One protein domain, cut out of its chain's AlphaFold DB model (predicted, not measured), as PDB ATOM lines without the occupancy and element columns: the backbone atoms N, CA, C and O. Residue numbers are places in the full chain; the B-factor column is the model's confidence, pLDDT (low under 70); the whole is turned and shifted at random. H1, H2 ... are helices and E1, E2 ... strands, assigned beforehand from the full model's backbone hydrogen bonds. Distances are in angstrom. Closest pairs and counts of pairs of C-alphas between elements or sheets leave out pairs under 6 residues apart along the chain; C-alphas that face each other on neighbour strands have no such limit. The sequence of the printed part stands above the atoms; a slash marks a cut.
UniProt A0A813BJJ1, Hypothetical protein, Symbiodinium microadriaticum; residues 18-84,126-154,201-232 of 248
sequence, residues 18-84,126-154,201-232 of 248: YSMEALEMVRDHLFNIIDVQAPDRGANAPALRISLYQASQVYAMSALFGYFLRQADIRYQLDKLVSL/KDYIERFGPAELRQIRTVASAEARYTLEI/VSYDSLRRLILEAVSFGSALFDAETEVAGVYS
ATOM      1  N   TYR A  18     141.503 128.737 165.745       68.88
ATOM      2  CA  TYR A  18     141.264 128.539 167.179       68.88
ATOM      3  C   TYR A  18     142.411 127.855 167.924       68.88
ATOM      4  O   TYR A  18     143.055 126.942 167.406       68.88
ATOM      5  N   SER A  19     142.583 128.223 169.200       74.25
ATOM      6  CA  SER A  19     143.365 127.426 170.150       74.25
ATOM      7  C   SER A  19     142.758 126.031 170.371       74.25
ATOM      8  O   SER A  19     141.572 125.786 170.120       74.25
ATOM      9  N   MET A  20     143.561 125.092 170.881       69.62
ATOM     10  CA  MET A  20     143.091 123.731 171.178       69.62
ATOM     11  C   MET A  20     141.940 123.729 172.193       69.62
ATOM     12  O   MET A  20     140.980 122.977 172.035       69.62
ATOM     13  N   GLU A  21     141.996 124.597 173.199       73.38
ATOM     14  CA  GLU A  21     140.948 124.750 174.203       73.38
ATOM     15  C   GLU A  21     139.643 125.278 173.591       73.38
ATOM     16  O   GLU A  21     138.557 124.811 173.944       73.38
ATOM     17  N   ALA A  22     139.725 126.204 172.633       77.25
ATOM     18  CA  ALA A  22     138.554 126.679 171.905       77.25
ATOM     19  C   ALA A  22     137.945 125.569 171.026       77.25
ATOM     20  O   ALA A  22     136.724 125.394 171.010       77.25
ATOM     21  N   LEU A  23     138.763 124.737 170.374       76.00
ATOM     22  CA  LEU A  23     138.274 123.590 169.598       76.00
ATOM     23  C   LEU A  23     137.535 122.552 170.457       76.00
ATOM     24  O   LEU A  23     136.553 121.962 169.996       76.00
ATOM     25  N   GLU A  24     137.955 122.336 171.708       78.75
ATOM     26  CA  GLU A  24     137.207 121.490 172.646       78.75
ATOM     27  C   GLU A  24     135.819 122.066 172.945       78.75
ATOM     28  O   GLU A  24     134.838 121.322 172.962       78.75
ATOM     29  N   MET A  25     135.710 123.387 173.098       82.62
ATOM     30  CA  MET A  25     134.422 124.048 173.311       82.62
ATOM     31  C   MET A  25     133.515 123.977 172.073       82.62
ATOM     32  O   MET A  25     132.317 123.740 172.220       82.62
ATOM     33  N   VAL A  26     134.064 124.112 170.859       80.19
ATOM     34  CA  VAL A  26     133.313 123.895 169.604       80.19
ATOM     35  C   VAL A  26     132.776 122.468 169.533       80.19
ATOM     36  O   VAL A  26     131.615 122.253 169.180       80.19
ATOM     37  N   ARG A  27     133.601 121.485 169.903       78.19
ATOM     38  CA  ARG A  27     133.197 120.077 169.946       78.19
ATOM     39  C   ARG A  27     132.059 119.857 170.944       78.19
ATOM     40  O   ARG A  27     131.085 119.189 170.607       78.19
ATOM     41  N   ASP A  28     132.172 120.404 172.148       80.50
ATOM     42  CA  ASP A  28     131.154 120.246 173.186       80.50
ATOM     43  C   ASP A  28     129.831 120.931 172.779       80.50
ATOM     44  O   ASP A  28     128.762 120.340 172.931       80.50
ATOM     45  N   HIS A  29     129.887 122.123 172.169       82.50
ATOM     46  CA  HIS A  29     128.718 122.812 171.596       82.50
ATOM     47  C   HIS A  29     128.025 121.981 170.508       82.50
ATOM     48  O   HIS A  29     126.805 121.810 170.533       82.50
ATOM     49  N   LEU A  30     128.806 121.402 169.590       80.44
ATOM     50  CA  LEU A  30     128.309 120.515 168.538       80.44
ATOM     51  C   LEU A  30     127.571 119.301 169.120       80.44
ATOM     52  O   LEU A  30     126.456 119.004 168.690       80.44
ATOM     53  N   PHE A  31     128.178 118.605 170.086       77.62
ATOM     54  CA  PHE A  31     127.553 117.435 170.704       77.62
ATOM     55  C   PHE A  31     126.269 117.800 171.441       77.62
ATOM     56  O   PHE A  31     125.273 117.108 171.260       77.62
ATOM     57  N   ASN A  32     126.260 118.907 172.187       79.44
ATOM     58  CA  ASN A  32     125.069 119.362 172.902       79.44
ATOM     59  C   ASN A  32     123.909 119.666 171.943       79.44
ATOM     60  O   ASN A  32     122.778 119.272 172.204       79.44
ATOM     61  N   ILE A  33     124.169 120.333 170.813       76.19
ATOM     62  CA  ILE A  33     123.120 120.610 169.822       76.19
ATOM     63  C   ILE A  33     122.602 119.320 169.185       76.19
ATOM     64  O   ILE A  33     121.393 119.166 169.029       76.19
ATOM     65  N   ILE A  34     123.493 118.407 168.793       73.75
ATOM     66  CA  ILE A  34     123.083 117.149 168.160       73.75
ATOM     67  C   ILE A  34     122.248 116.306 169.129       73.75
ATOM     68  O   ILE A  34     121.227 115.764 168.714       73.75
ATOM     69  N   ASP A  35     122.648 116.238 170.398       74.12
ATOM     70  CA  ASP A  35     121.933 115.498 171.440       74.12
ATOM     71  C   ASP A  35     120.529 116.074 171.677       74.12
ATOM     72  O   ASP A  35     119.539 115.350 171.623       74.12
ATOM     73  N   VAL A  36     120.414 117.405 171.786       74.06
ATOM     74  CA  VAL A  36     119.119 118.100 171.920       74.06
ATOM     75  C   VAL A  36     118.199 117.847 170.724       74.06
ATOM     76  O   VAL A  36     116.984 117.747 170.883       74.06
ATOM     77  N   GLN A  37     118.748 117.771 169.512       69.81
ATOM     78  CA  GLN A  37     117.946 117.576 168.303       69.81
ATOM     79  C   GLN A  37     117.614 116.101 168.034       69.81
ATOM     80  O   GLN A  37     116.704 115.820 167.256       69.81
ATOM     81  N   ALA A  38     118.325 115.158 168.653       63.19
ATOM     82  CA  ALA A  38     118.170 113.731 168.406       63.19
ATOM     83  C   ALA A  38     118.279 112.882 169.693       63.19
ATOM     84  O   ALA A  38     119.095 111.954 169.722       63.19
ATOM     85  N   PRO A  39     117.448 113.141 170.724       58.31
ATOM     86  CA  PRO A  39     117.466 112.353 171.953       58.31
ATOM     87  C   PRO A  39     117.177 110.879 171.628       58.31
ATOM     88  O   PRO A  39     116.284 110.568 170.835       58.31
ATOM     89  N   ASP A  40     117.997 109.973 172.168       56.91
ATOM     90  CA  ASP A  40     117.923 108.507 172.014       56.91
ATOM     91  C   ASP A  40     118.062 107.937 170.590       56.91
ATOM     92  O   ASP A  40     118.060 106.717 170.384       56.91
ATOM     93  N   ARG A  41     118.270 108.784 169.578       54.62
ATOM     94  CA  ARG A  41     118.591 108.338 168.221       54.62
ATOM     95  C   ARG A  41     120.101 108.206 168.107       54.62
ATOM     96  O   ARG A  41     120.815 109.166 167.831       54.62
ATOM     97  N   GLY A  42     120.601 106.991 168.333       50.69
ATOM     98  CA  GLY A  42     122.003 106.668 168.077       50.69
ATOM     99  C   GLY A  42     122.422 107.069 166.653       50.69
ATOM    100  O   GLY A  42     121.594 107.115 165.745       50.69
ATOM    101  N   ALA A  43     123.721 107.302 166.441       51.12
ATOM    102  CA  ALA A  43     124.320 107.816 165.195       51.12
ATOM    103  C   ALA A  43     124.001 107.032 163.892       51.12
ATOM    104  O   ALA A  43     124.424 107.440 162.815       51.12
ATOM    105  N   ASN A  44     123.263 105.920 163.980       52.22
ATOM    106  CA  ASN A  44     122.855 105.061 162.867       52.22
ATOM    107  C   ASN A  44     121.432 105.357 162.341       52.22
ATOM    108  O   ASN A  44     120.958 104.638 161.463       52.22
ATOM    109  N   ALA A  45     120.719 106.364 162.867       58.12
ATOM    110  CA  ALA A  45     119.424 106.761 162.310       58.12
ATOM    111  C   ALA A  45     119.614 107.428 160.924       58.12
ATOM    112  O   ALA A  45     120.450 108.325 160.793       58.12
ATOM    113  N   PRO A  46     118.858 107.020 159.883       62.66
ATOM    114  CA  PRO A  46     119.184 107.340 158.488       62.66
ATOM    115  C   PRO A  46     119.061 108.831 158.138       62.66
ATOM    116  O   PRO A  46     119.776 109.311 157.261       62.66
ATOM    117  N   ALA A  47     118.192 109.576 158.825       72.00
ATOM    118  CA  ALA A  47     118.126 111.031 158.742       72.00
ATOM    119  C   ALA A  47     117.351 111.614 159.928       72.00
ATOM    120  O   ALA A  47     116.376 111.026 160.406       72.00
ATOM    121  N   LEU A  48     117.761 112.801 160.366       79.94
ATOM    122  CA  LEU A  48     117.032 113.608 161.324       79.94
ATOM    123  C   LEU A  48     116.114 114.576 160.576       79.94
ATOM    124  O   LEU A  48     116.562 115.339 159.719       79.94
ATOM    125  N   ARG A  49     114.824 114.560 160.912       84.38
ATOM    126  CA  ARG A  49     113.852 115.501 160.362       84.38
ATOM    127  C   ARG A  49     113.581 116.597 161.383       84.38
ATOM    128  O   ARG A  49     112.990 116.321 162.420       84.38
ATOM    129  N   ILE A  50     114.012 117.817 161.077       85.44
ATOM    130  CA  ILE A  50     113.818 119.001 161.925       85.44
ATOM    131  C   ILE A  50     113.015 120.058 161.177       85.44
ATOM    132  O   ILE A  50     113.065 120.144 159.945       85.44
ATOM    133  N   SER A  51     112.266 120.879 161.912       87.94
ATOM    134  CA  SER A  51     111.619 122.043 161.306       87.94
ATOM    135  C   SER A  51     112.669 123.039 160.805       87.94
ATOM    136  O   SER A  51     113.749 123.181 161.382       87.94
ATOM    137  N   LEU A  52     112.344 123.771 159.738       89.69
ATOM    138  CA  LEU A  52     113.230 124.795 159.182       89.69
ATOM    139  C   LEU A  52     113.491 125.921 160.201       89.69
ATOM    140  O   LEU A  52     114.582 126.482 160.244       89.69
ATOM    141  N   TYR A  53     112.520 126.183 161.085       85.44
ATOM    142  CA  TYR A  53     112.694 127.091 162.217       85.44
ATOM    143  C   TYR A  53     113.768 126.591 163.192       85.44
ATOM    144  O   TYR A  53     114.695 127.336 163.498       85.44
ATOM    145  N   GLN A  54     113.703 125.329 163.634       85.69
ATOM    146  CA  GLN A  54     114.726 124.751 164.517       85.69
ATOM    147  C   GLN A  54     116.111 124.756 163.859       85.69
ATOM    148  O   GLN A  54     117.085 125.134 164.504       85.69
ATOM    149  N   ALA A  55     116.196 124.419 162.567       87.69
ATOM    150  CA  ALA A  55     117.448 124.496 161.813       87.69
ATOM    151  C   ALA A  55     118.031 125.923 161.816       87.69
ATOM    152  O   ALA A  55     119.222 126.101 162.073       87.69
ATOM    153  N   SER A  56     117.184 126.943 161.627       85.62
ATOM    154  CA  SER A  56     117.601 128.350 161.677       85.62
ATOM    155  C   SER A  56     118.092 128.776 163.064       85.62
ATOM    156  O   SER A  56     119.085 129.493 163.174       85.62
ATOM    157  N   GLN A  57     117.455 128.292 164.137       85.44
ATOM    158  CA  GLN A  57     117.891 128.566 165.506       85.44
ATOM    159  C   GLN A  57     119.242 127.914 165.796       85.44
ATOM    160  O   GLN A  57     120.121 128.562 166.355       85.44
ATOM    161  N   VAL A  58     119.427 126.654 165.390       86.69
ATOM    162  CA  VAL A  58     120.701 125.935 165.525       86.69
ATOM    163  C   VAL A  58     121.827 126.687 164.818       86.69
ATOM    164  O   VAL A  58     122.898 126.870 165.402       86.69
ATOM    165  N   TYR A  59     121.571 127.174 163.602       88.94
ATOM    166  CA  TYR A  59     122.527 127.977 162.848       88.94
ATOM    167  C   TYR A  59     122.869 129.279 163.580       88.94
ATOM    168  O   TYR A  59     124.035 129.555 163.849       88.94
ATOM    169  N   ALA A  60     121.847 130.042 163.978       86.88
ATOM    170  CA  ALA A  60     122.015 131.322 164.658       86.88
ATOM    171  C   ALA A  60     122.796 131.181 165.972       86.88
ATOM    172  O   ALA A  60     123.746 131.923 166.215       86.88
ATOM    173  N   MET A  61     122.427 130.204 166.806       83.19
ATOM    174  CA  MET A  61     123.116 129.924 168.067       83.19
ATOM    175  C   MET A  61     124.576 129.534 167.836       83.19
ATOM    176  O   MET A  61     125.441 129.952 168.598       83.19
ATOM    177  N   SER A  62     124.858 128.764 166.784       88.06
ATOM    178  CA  SER A  62     126.222 128.342 166.455       88.06
ATOM    179  C   SER A  62     127.073 129.487 165.909       88.06
ATOM    180  O   SER A  62     128.232 129.606 166.296       88.06
ATOM    181  N   ALA A  63     126.496 130.381 165.104       87.88
ATOM    182  CA  ALA A  63     127.174 131.596 164.660       87.88
ATOM    183  C   ALA A  63     127.490 132.539 165.826       87.88
ATOM    184  O   ALA A  63     128.626 132.982 165.981       87.88
ATOM    185  N   LEU A  64     126.523 132.786 166.712       85.88
ATOM    186  CA  LEU A  64     126.753 133.597 167.911       85.88
ATOM    187  C   LEU A  64     127.786 132.960 168.849       85.88
ATOM    188  O   LEU A  64     128.598 133.669 169.440       85.88
ATOM    189  N   PHE A  65     127.782 131.631 168.966       86.88
ATOM    190  CA  PHE A  65     128.791 130.905 169.728       86.88
ATOM    191  C   PHE A  65     130.192 131.080 169.131       86.88
ATOM    192  O   PHE A  65     131.118 131.385 169.876       86.88
ATOM    193  N   GLY A  66     130.347 130.943 167.809       88.62
ATOM    194  CA  GLY A  66     131.630 131.152 167.131       88.62
ATOM    195  C   GLY A  66     132.178 132.567 167.322       88.62
ATOM    196  O   GLY A  66     133.341 132.728 167.693       88.62
ATOM    197  N   TYR A  67     131.311 133.575 167.177       87.88
ATOM    198  CA  TYR A  67     131.631 134.982 167.439       87.88
ATOM    199  C   TYR A  67     132.135 135.192 168.877       87.88
ATOM    200  O   TYR A  67     133.240 135.688 169.095       87.88
ATOM    201  N   PHE A  68     131.356 134.737 169.865       88.25
ATOM    202  CA  PHE A  68     131.703 134.825 171.287       88.25
ATOM    203  C   PHE A  68     133.026 134.117 171.600       88.25
ATOM    204  O   PHE A  68     133.884 134.659 172.299       88.25
ATOM    205  N   LEU A  69     133.189 132.891 171.098       88.69
ATOM    206  CA  LEU A  69     134.345 132.060 171.396       88.69
ATOM    207  C   LEU A  69     135.621 132.673 170.827       88.69
ATOM    208  O   LEU A  69     136.643 132.666 171.504       88.69
ATOM    209  N   ARG A  70     135.555 133.244 169.618       89.06
ATOM    210  CA  ARG A  70     136.687 133.938 168.999       89.06
ATOM    211  C   ARG A  70     137.136 135.128 169.845       89.06
ATOM    212  O   ARG A  70     138.324 135.261 170.134       89.06
ATOM    213  N   GLN A  71     136.187 135.935 170.314       86.94
ATOM    214  CA  GLN A  71     136.473 137.063 171.196       86.94
ATOM    215  C   GLN A  71     137.085 136.623 172.535       86.94
ATOM    216  O   GLN A  71     138.039 137.239 173.014       86.94
ATOM    217  N   ALA A  72     136.538 135.570 173.145       85.88
ATOM    218  CA  ALA A  72     137.021 135.046 174.418       85.88
ATOM    219  C   ALA A  72     138.422 134.427 174.297       85.88
ATOM    220  O   ALA A  72     139.261 134.677 175.159       85.88
ATOM    221  N   ASP A  73     138.688 133.669 173.229       87.06
ATOM    222  CA  ASP A  73     139.988 133.041 172.974       87.06
ATOM    223  C   ASP A  73     141.079 134.101 172.782       87.06
ATOM    224  O   ASP A  73     142.094 134.052 173.467       87.06
ATOM    225  N   ILE A  74     140.844 135.134 171.961       85.12
ATOM    226  CA  ILE A  74     141.821 136.221 171.767       85.12
ATOM    227  C   ILE A  74     142.143 136.924 173.094       85.12
ATOM    228  O   ILE A  74     143.316 137.126 173.410       85.12
ATOM    229  N   ARG A  75     141.127 137.265 173.900       84.56
ATOM    230  CA  ARG A  75     141.343 137.885 175.222       84.56
ATOM    231  C   ARG A  75     142.124 136.972 176.163       84.56
ATOM    232  O   ARG A  75     143.071 137.420 176.798       84.56
ATOM    233  N   TYR A  76     141.773 135.690 176.200       85.31
ATOM    234  CA  TYR A  76     142.461 134.695 177.014       85.31
ATOM    235  C   TYR A  76     143.936 134.538 176.619       85.31
ATOM    236  O   TYR A  76     144.804 134.522 177.494       85.31
ATOM    237  N   GLN A  77     144.249 134.469 175.320       84.06
ATOM    238  CA  GLN A  77     145.638 134.392 174.858       84.06
ATOM    239  C   GLN A  77     146.424 135.659 175.223       84.06
ATOM    240  O   GLN A  77     147.566 135.561 175.673       84.06
ATOM    241  N   LEU A  78     145.814 136.843 175.095       82.56
ATOM    242  CA  LEU A  78     146.435 138.105 175.509       82.56
ATOM    243  C   LEU A  78     146.729 138.131 177.015       82.56
ATOM    244  O   LEU A  78     147.862 138.407 177.409       82.56
ATOM    245  N   ASP A  79     145.759 137.773 177.856       82.06
ATOM    246  CA  ASP A  79     145.938 137.731 179.312       82.06
ATOM    247  C   ASP A  79     147.003 136.709 179.726       82.06
ATOM    248  O   ASP A  79     147.802 136.963 180.633       82.06
ATOM    249  N   LYS A  80     147.066 135.564 179.034       80.44
ATOM    250  CA  LYS A  80     148.105 134.550 179.240       80.44
ATOM    251  C   LYS A  80     149.494 135.112 178.927       80.44
ATOM    252  O   LYS A  80     150.410 134.905 179.721       80.44
ATOM    253  N   LEU A  81     149.656 135.858 177.832       77.69
ATOM    254  CA  LEU A  81     150.923 136.509 177.475       77.69
ATOM    255  C   LEU A  81     151.329 137.596 178.484       77.69
ATOM    256  O   LEU A  81     152.485 137.631 178.905       77.69
ATOM    257  N   VAL A  82     150.393 138.436 178.934       76.25
ATOM    258  CA  VAL A  82     150.656 139.464 179.961       76.25
ATOM    259  C   VAL A  82     151.055 138.825 181.294       76.25
ATOM    260  O   VAL A  82     152.015 139.254 181.939       76.25
ATOM    261  N   SER A  83     150.367 137.752 181.687       72.75
ATOM    262  CA  SER A  83     150.664 136.998 182.910       72.75
ATOM    263  C   SER A  83     152.020 136.288 182.842       72.75
ATOM    264  O   SER A  83     152.679 136.112 183.865       72.75
ATOM    265  N   LEU A  84     152.460 135.892 181.644       62.25
ATOM    266  CA  LEU A  84     153.797 135.343 181.409       62.25
ATOM    267  C   LEU A  84     154.881 136.428 181.473       62.25
ATOM    268  O   LEU A  84     155.933 136.172 182.054       62.25
ATOM    269  N   LYS A 126     138.084 127.510 179.400       83.75
ATOM    270  CA  LYS A 126     136.793 127.267 180.038       83.75
ATOM    271  C   LYS A 126     136.732 127.877 181.439       83.75
ATOM    272  O   LYS A 126     135.794 128.612 181.729       83.75
ATOM    273  N   ASP A 127     137.742 127.626 182.273       84.19
ATOM    274  CA  ASP A 127     137.817 128.214 183.618       84.19
ATOM    275  C   ASP A 127     137.930 129.749 183.557       84.19
ATOM    276  O   ASP A 127     137.441 130.437 184.447       84.19
ATOM    277  N   TYR A 128     138.570 130.295 182.518       84.75
ATOM    278  CA  TYR A 128     138.651 131.736 182.268       84.75
ATOM    279  C   TYR A 128     137.274 132.332 181.947       84.75
ATOM    280  O   TYR A 128     136.855 133.289 182.592       84.75
ATOM    281  N   ILE A 129     136.523 131.715 181.030       84.44
ATOM    282  CA  ILE A 129     135.167 132.152 180.669       84.44
ATOM    283  C   ILE A 129     134.197 132.041 181.854       84.44
ATOM    284  O   ILE A 129     133.339 132.906 182.031       84.44
ATOM    285  N   GLU A 130     134.322 131.000 182.679       82.06
ATOM    286  CA  GLU A 130     133.480 130.804 183.869       82.06
ATOM    287  C   GLU A 130     133.696 131.881 184.949       82.06
ATOM    288  O   GLU A 130     132.824 132.077 185.796       82.06
ATOM    289  N   ARG A 131     134.818 132.617 184.910       81.06
ATOM    290  CA  ARG A 131     135.090 133.739 185.827       81.06
ATOM    291  C   ARG A 131     134.393 135.035 185.425       81.06
ATOM    292  O   ARG A 131     134.319 135.945 186.248       81.06
ATOM    293  N   PHE A 132     133.893 135.136 184.195       76.44
ATOM    294  CA  PHE A 132     133.233 136.349 183.733       76.44
ATOM    295  C   PHE A 132     131.957 136.633 184.524       76.44
ATOM    296  O   PHE A 132     131.077 135.784 184.688       76.44
ATOM    297  N   GLY A 133     131.821 137.884 184.966       76.38
ATOM    298  CA  GLY A 133     130.584 138.363 185.568       76.38
ATOM    299  C   GLY A 133     129.432 138.414 184.549       76.38
ATOM    300  O   GLY A 133     129.653 138.458 183.337       76.38
ATOM    301  N   PRO A 134     128.166 138.499 184.998       70.62
ATOM    302  CA  PRO A 134     127.006 138.522 184.101       70.62
ATOM    303  C   PRO A 134     126.988 139.726 183.144       70.62
ATOM    304  O   PRO A 134     126.407 139.647 182.064       70.62
ATOM    305  N   ALA A 135     127.601 140.852 183.520       68.50
ATOM    306  CA  ALA A 135     127.741 142.014 182.641       68.50
ATOM    307  C   ALA A 135     128.763 141.773 181.519       68.50
ATOM    308  O   ALA A 135     128.500 142.108 180.368       68.50
ATOM    309  N   GLU A 136     129.881 141.134 181.847       65.31
ATOM    310  CA  GLU A 136     130.960 140.819 180.913       65.31
ATOM    311  C   GLU A 136     130.547 139.720 179.931       65.31
ATOM    312  O   GLU A 136     130.716 139.871 178.725       65.31
ATOM    313  N   LEU A 137     129.858 138.680 180.412       68.19
ATOM    314  CA  LEU A 137     129.246 137.674 179.543       68.19
ATOM    315  C   LEU A 137     128.247 138.284 178.561       68.19
ATOM    316  O   LEU A 137     128.174 137.835 177.422       68.19
ATOM    317  N   ARG A 138     127.475 139.298 178.974       66.00
ATOM    318  CA  ARG A 138     126.585 140.009 178.047       66.00
ATOM    319  C   ARG A 138     127.383 140.735 176.974       66.00
ATOM    320  O   ARG A 138     127.049 140.580 175.811       66.00
ATOM    321  N   GLN A 139     128.434 141.460 177.349       62.47
ATOM    322  CA  GLN A 139     129.262 142.202 176.396       62.47
ATOM    323  C   GLN A 139     129.974 141.293 175.392       62.47
ATOM    324  O   GLN A 139     129.988 141.608 174.209       62.47
ATOM    325  N   ILE A 140     130.530 140.163 175.839       62.66
ATOM    326  CA  ILE A 140     131.278 139.247 174.961       62.66
ATOM    327  C   ILE A 140     130.322 138.403 174.094       62.66
ATOM    328  O   ILE A 140     130.668 137.954 173.008       62.66
ATOM    329  N   ARG A 141     129.080 138.163 174.541       64.00
ATOM    330  CA  ARG A 141     128.086 137.400 173.758       64.00
ATOM    331  C   ARG A 141     127.309 138.246 172.754       64.00
ATOM    332  O   ARG A 141     126.627 137.685 171.898       64.00
ATOM    333  N   THR A 142     127.334 139.570 172.880       68.94
ATOM    334  CA  THR A 142     126.630 140.459 171.954       68.94
ATOM    335  C   THR A 142     127.511 140.798 170.766       68.94
ATOM    336  O   THR A 142     128.584 141.361 170.951       68.94
ATOM    337  N   VAL A 143     127.009 140.536 169.556       72.44
ATOM    338  CA  VAL A 143     127.598 141.070 168.321       72.44
ATOM    339  C   VAL A 143     127.605 142.595 168.402       72.44
ATOM    340  O   VAL A 143     126.547 143.205 168.603       72.44
ATOM    341  N   ALA A 144     128.798 143.182 168.315       69.00
ATOM    342  CA  ALA A 144     129.036 144.579 168.646       69.00
ATOM    343  C   ALA A 144     128.557 145.539 167.548       69.00
ATOM    344  O   ALA A 144     128.000 146.590 167.873       69.00
ATOM    345  N   SER A 145     128.729 145.190 166.267       79.69
ATOM    346  CA  SER A 145     128.352 146.051 165.141       79.69
ATOM    347  C   SER A 145     126.927 145.782 164.638       79.69
ATOM    348  O   SER A 145     126.425 144.652 164.614       79.69
ATOM    349  N   ALA A 146     126.253 146.856 164.211       81.25
ATOM    350  CA  ALA A 146     124.944 146.775 163.571       81.25
ATOM    351  C   ALA A 146     125.030 146.052 162.215       81.25
ATOM    352  O   ALA A 146     124.137 145.281 161.869       81.25
ATOM    353  N   GLU A 147     126.125 146.252 161.485       84.50
ATOM    354  CA  GLU A 147     126.439 145.622 160.207       84.50
ATOM    355  C   GLU A 147     126.629 144.110 160.351       84.50
ATOM    356  O   GLU A 147     126.062 143.348 159.569       84.50
ATOM    357  N   ALA A 148     127.359 143.646 161.369       82.44
ATOM    358  CA  ALA A 148     127.541 142.215 161.611       82.44
ATOM    359  C   ALA A 148     126.230 141.531 162.023       82.44
ATOM    360  O   ALA A 148     125.911 140.441 161.542       82.44
ATOM    361  N   ARG A 149     125.409 142.199 162.845       82.75
ATOM    362  CA  ARG A 149     124.052 141.730 163.173       82.75
ATOM    363  C   ARG A 149     123.173 141.631 161.932       82.75
ATOM    364  O   ARG A 149     122.518 140.614 161.730       82.75
ATOM    365  N   TYR A 150     123.187 142.663 161.094       85.62
ATOM    366  CA  TYR A 150     122.421 142.687 159.854       85.62
ATOM    367  C   TYR A 150     122.893 141.610 158.868       85.62
ATOM    368  O   TYR A 150     122.075 140.932 158.251       85.62
ATOM    369  N   THR A 151     124.203 141.378 158.781       88.94
ATOM    370  CA  THR A 151     124.801 140.311 157.962       88.94
ATOM    371  C   THR A 151     124.350 138.932 158.437       88.94
ATOM    372  O   THR A 151     123.957 138.097 157.623       88.94
ATOM    373  N   LEU A 152     124.338 138.696 159.752       86.75
ATOM    374  CA  LEU A 152     123.827 137.460 160.346       86.75
ATOM    375  C   LEU A 152     122.334 137.261 160.034       86.75
ATOM    376  O   LEU A 152     121.929 136.160 159.662       86.75
ATOM    377  N   GLU A 153     121.522 138.316 160.125       86.31
ATOM    378  CA  GLU A 153     120.099 138.269 159.760       86.31
ATOM    379  C   GLU A 153     119.888 137.957 158.270       86.31
ATOM    380  O   GLU A 153     119.055 137.108 157.943       86.31
ATOM    381  N   ILE A 154     120.661 138.582 157.373       89.12
ATOM    382  CA  ILE A 154     120.623 138.294 155.931       89.12
ATOM    383  C   ILE A 154     121.016 136.845 155.659       89.12
ATOM    384  O   ILE A 154     120.290 136.160 154.943       89.12
ATOM    385  N   VAL A 201     117.885 115.922 157.267       83.50
ATOM    386  CA  VAL A 201     119.341 116.098 157.262       83.50
ATOM    387  C   VAL A 201     120.023 114.892 157.892       83.50
ATOM    388  O   VAL A 201     119.577 114.368 158.909       83.50
ATOM    389  N   SER A 202     121.119 114.431 157.292       85.12
ATOM    390  CA  SER A 202     121.994 113.458 157.951       85.12
ATOM    391  C   SER A 202     122.763 114.123 159.096       85.12
ATOM    392  O   SER A 202     122.965 115.341 159.088       85.12
ATOM    393  N   TYR A 203     123.254 113.328 160.052       79.12
ATOM    394  CA  TYR A 203     124.123 113.833 161.122       79.12
ATOM    395  C   TYR A 203     125.361 114.552 160.575       79.12
ATOM    396  O   TYR A 203     125.731 115.605 161.086       79.12
ATOM    397  N   ASP A 204     125.961 114.045 159.495       78.75
ATOM    398  CA  ASP A 204     127.093 114.713 158.846       78.75
ATOM    399  C   ASP A 204     126.719 116.063 158.240       78.75
ATOM    400  O   ASP A 204     127.496 117.012 158.329       78.75
ATOM    401  N   SER A 205     125.528 116.176 157.652       83.56
ATOM    402  CA  SER A 205     125.054 117.446 157.094       83.56
ATOM    403  C   SER A 205     124.794 118.465 158.201       83.56
ATOM    404  O   SER A 205     125.215 119.613 158.087       83.56
ATOM    405  N   LEU A 206     124.171 118.035 159.304       83.31
ATOM    406  CA  LEU A 206     123.942 118.879 160.478       83.31
ATOM    407  C   LEU A 206     125.264 119.327 161.113       83.31
ATOM    408  O   LEU A 206     125.432 120.498 161.438       83.31
ATOM    409  N   ARG A 207     126.237 118.420 161.225       82.94
ATOM    410  CA  ARG A 207     127.585 118.738 161.704       82.94
ATOM    411  C   ARG A 207     128.261 119.789 160.830       82.94
ATOM    412  O   ARG A 207     128.800 120.756 161.359       82.94
ATOM    413  N   ARG A 208     128.231 119.614 159.505       85.06
ATOM    414  CA  ARG A 208     128.800 120.583 158.555       85.06
ATOM    415  C   ARG A 208     128.128 121.950 158.678       85.06
ATOM    416  O   ARG A 208     128.838 122.946 158.678       85.06
ATOM    417  N   LEU A 209     126.804 121.981 158.839       87.62
ATOM    418  CA  LEU A 209     126.035 123.209 159.050       87.62
ATOM    419  C   LEU A 209     126.468 123.943 160.330       87.62
ATOM    420  O   LEU A 209     126.670 125.151 160.307       87.62
ATOM    421  N   ILE A 210     126.644 123.219 161.437       86.69
ATOM    422  CA  ILE A 210     127.064 123.807 162.719       86.69
ATOM    423  C   ILE A 210     128.495 124.352 162.629       86.69
ATOM    424  O   ILE A 210     128.754 125.462 163.085       86.69
ATOM    425  N   LEU A 211     129.423 123.600 162.029       86.75
ATOM    426  CA  LEU A 211     130.817 124.033 161.882       86.75
ATOM    427  C   LEU A 211     130.962 125.229 160.936       86.75
ATOM    428  O   LEU A 211     131.765 126.122 161.201       86.75
ATOM    429  N   GLU A 212     130.180 125.264 159.857       92.31
ATOM    430  CA  GLU A 212     130.123 126.425 158.969       92.31
ATOM    431  C   GLU A 212     129.596 127.651 159.721       92.31
ATOM    432  O   GLU A 212     130.259 128.684 159.698       92.31
ATOM    433  N   ALA A 213     128.516 127.516 160.497       90.00
ATOM    434  CA  ALA A 213     127.976 128.616 161.289       90.00
ATOM    435  C   ALA A 213     128.991 129.155 162.315       90.00
ATOM    436  O   ALA A 213     129.170 130.365 162.426       90.00
ATOM    437  N   VAL A 214     129.704 128.277 163.033       89.75
ATOM    438  CA  VAL A 214     130.779 128.672 163.969       89.75
ATOM    439  C   VAL A 214     131.894 129.434 163.244       89.75
ATOM    440  O   VAL A 214     132.369 130.463 163.733       89.75
ATOM    441  N   SER A 215     132.287 128.962 162.059       90.06
ATOM    442  CA  SER A 215     133.312 129.613 161.236       90.06
ATOM    443  C   SER A 215     132.846 130.992 160.759       90.06
ATOM    444  O   SER A 215     133.582 131.967 160.885       90.06
ATOM    445  N   PHE A 216     131.596 131.100 160.300       92.75
ATOM    446  CA  PHE A 216     130.963 132.358 159.908       92.75
ATOM    447  C   PHE A 216     130.923 133.365 161.066       92.75
ATOM    448  O   PHE A 216     131.315 134.517 160.899       92.75
ATOM    449  N   GLY A 217     130.532 132.927 162.265       90.94
ATOM    450  CA  GLY A 217     130.541 133.764 163.467       90.94
ATOM    451  C   GLY A 217     131.926 134.298 163.836       90.94
ATOM    452  O   GLY A 217     132.069 135.468 164.185       90.94
ATOM    453  N   SER A 218     132.953 133.457 163.713       91.25
ATOM    454  CA  SER A 218     134.350 133.857 163.937       91.25
ATOM    455  C   SER A 218     134.805 134.905 162.928       91.25
ATOM    456  O   SER A 218     135.393 135.912 163.307       91.25
ATOM    457  N   ALA A 219     134.479 134.690 161.651       91.19
ATOM    458  CA  ALA A 219     134.808 135.615 160.575       91.19
ATOM    459  C   ALA A 219     134.121 136.978 160.755       91.19
ATOM    460  O   ALA A 219     134.731 138.006 160.470       91.19
ATOM    461  N   LEU A 220     132.885 137.010 161.275       90.06
ATOM    462  CA  LEU A 220     132.214 138.264 161.633       90.06
ATOM    463  C   LEU A 220     132.991 139.039 162.704       90.06
ATOM    464  O   LEU A 220     133.185 140.242 162.554       90.06
ATOM    465  N   PHE A 221     133.453 138.363 163.760       88.88
ATOM    466  CA  PHE A 221     134.250 139.007 164.808       88.88
ATOM    467  C   PHE A 221     135.587 139.543 164.271       88.88
ATOM    468  O   PHE A 221     135.983 140.667 164.589       88.88
ATOM    469  N   ASP A 222     136.275 138.753 163.444       89.62
ATOM    470  CA  ASP A 222     137.557 139.148 162.856       89.62
ATOM    471  C   ASP A 222     137.388 140.367 161.935       89.62
ATOM    472  O   ASP A 222     138.144 141.331 162.057       89.62
ATOM    473  N   ALA A 223     136.343 140.388 161.098       89.06
ATOM    474  CA  ALA A 223     136.028 141.526 160.234       89.06
ATOM    475  C   ALA A 223     135.687 142.797 161.033       89.06
ATOM    476  O   ALA A 223     136.164 143.883 160.703       89.06
ATOM    477  N   GLU A 224     134.896 142.687 162.107       86.00
ATOM    478  CA  GLU A 224     134.626 143.821 163.003       86.00
ATOM    479  C   GLU A 224     135.914 144.370 163.629       86.00
ATOM    480  O   GLU A 224     136.105 145.586 163.697       86.00
ATOM    481  N   THR A 225     136.800 143.478 164.077       83.69
ATOM    482  CA  THR A 225     138.064 143.845 164.723       83.69
ATOM    483  C   THR A 225     139.017 144.524 163.740       83.69
ATOM    484  O   THR A 225     139.625 145.540 164.080       83.69
ATOM    485  N   GLU A 226     139.114 144.012 162.512       84.31
ATOM    486  CA  GLU A 226     139.908 144.614 161.440       84.31
ATOM    487  C   GLU A 226     139.417 146.033 161.126       84.31
ATOM    488  O   GLU A 226     140.193 146.990 161.143       84.31
ATOM    489  N   VAL A 227     138.106 146.193 160.929       81.06
ATOM    490  CA  VAL A 227     137.481 147.488 160.646       81.06
ATOM    491  C   VAL A 227     137.672 148.465 161.810       81.06
ATOM    492  O   VAL A 227     138.058 149.617 161.594       81.06
ATOM    493  N   ALA A 228     137.469 148.021 163.052       75.56
ATOM    494  CA  ALA A 228     137.725 148.837 164.234       75.56
ATOM    495  C   ALA A 228     139.194 149.291 164.306       75.56
ATOM    496  O   ALA A 228     139.466 150.436 164.673       75.56
ATOM    497  N   GLY A 229     140.142 148.441 163.902       69.25
ATOM    498  CA  GLY A 229     141.562 148.781 163.779       69.25
ATOM    499  C   GLY A 229     141.838 149.879 162.744       69.25
ATOM    500  O   GLY A 229     142.619 150.789 163.008       69.25
ATOM    501  N   VAL A 230     141.156 149.853 161.596       65.31
ATOM    502  CA  VAL A 230     141.315 150.863 160.532       65.31
ATOM    503  C   VAL A 230     140.759 152.227 160.951       65.31
ATOM    504  O   VAL A 230     141.409 153.249 160.734       65.31
ATOM    505  N   TYR A 231     139.587 152.265 161.589       57.88
ATOM    506  CA  TYR A 231     138.953 153.524 162.005       57.88
ATOM    507  C   TYR A 231     139.479 154.082 163.339       57.88
ATOM    508  O   TYR A 231     139.250 155.253 163.642       57.88
ATOM    509  N   SER A 232     140.211 153.289 164.129       56.75
ATOM    510  CA  SER A 232     140.826 153.741 165.390       56.75
ATOM    511  C   SER A 232     142.181 154.439 165.213       56.75
ATOM    512  O   SER A 232     142.660 155.087 166.146       56.75
TER     513      SER A 232
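This is residues 18 to 84, 126 to 154 and 201 to 232 of the 248 residues of the protein "Hypothetical protein" of Symbiodinium microadriaticum (UniProt A0A813BJJ1). Two long helices, H2 and H6, cross as an X near their middles; H1 packs into one opening of the X, and short H5 lies near both in the opposite opening. H4 packs on H2 on the side away from H6, with little H3 near H1 and H2, and the link from H1 to the short strand E1 makes one far end. The printed part has 128 residues with six named helices and one named strand, in the order H1, E1, H2, H3, H4, H5, H6, and the class is mostly helix. It is only just compact, close to loose, with a radius of gyration of the C-alphas of 16.2 A, and spans 50 by 34 by 24 A.

Find C-alpha 20 at (143.091, 123.731, 171.178); from there H1, residues 20 to 37, runs 26.0 A. Next comes E1, residues 48 to 51, which pairs with no named strand. Then look for C-alpha 52 at (113.230, 124.795, 159.182), where H2, residues 52 to 84, begins its 47.4 A. Beyond the first cut you meet H3, residues 126 to 130, H4, residues 134 to 141, and H5, residues 146 to 154. After the second cut, H6, residues 203 to 232, runs 43.5 A to C-alpha 232 at (140.826, 153.741, 165.390).

Start at the hub, H2, which touches three other helices. Its residues 58 to 71 touch H6, closest at the C-alphas of Gly 66 and Val 214, 4.1 A apart, at a steep tilt of 52 degrees, the same way. H1 touches H2 at a shallow tilt of 20 degrees, opposite ways, with the closest C-alphas, Ala 22 and Asp 73, 6.6 A apart. With residues 26 to 34, H1 also touches H6, closest at the C-alphas of Leu 30 and Ile 210, 6.8 A, at a steep tilt of 47 degrees, opposite ways. H4 touches H2 at the C-alphas of Phe 68 and Arg 141, 5.1 A, only just about perpendicular at 72 degrees. H5 is close to H6 but not clearly touching, closest at the C-alphas of Ala 148 and Leu 220, 6.1 A. H3 is likewise close to H2, with the C-alphas of Tyr 76 and Tyr 128 7.1 A apart. H4 and H6 are apart. In H1 to H6 every O i to N i+4 pair is within hydrogen-bond range.

The two farthest C-alphas, Asn 44 and Ser 232, are 52.0 A apart. Residues 85 to 125 and 155 to 200 are not printed, with C-alpha gaps of 18.9 A and 22.3 A. Of the links printed whole, none is long. Mean pLDDT of the printed part is 79.2; among the residues under 70 are 37 to 46, 135 to 142 and 229 to 232.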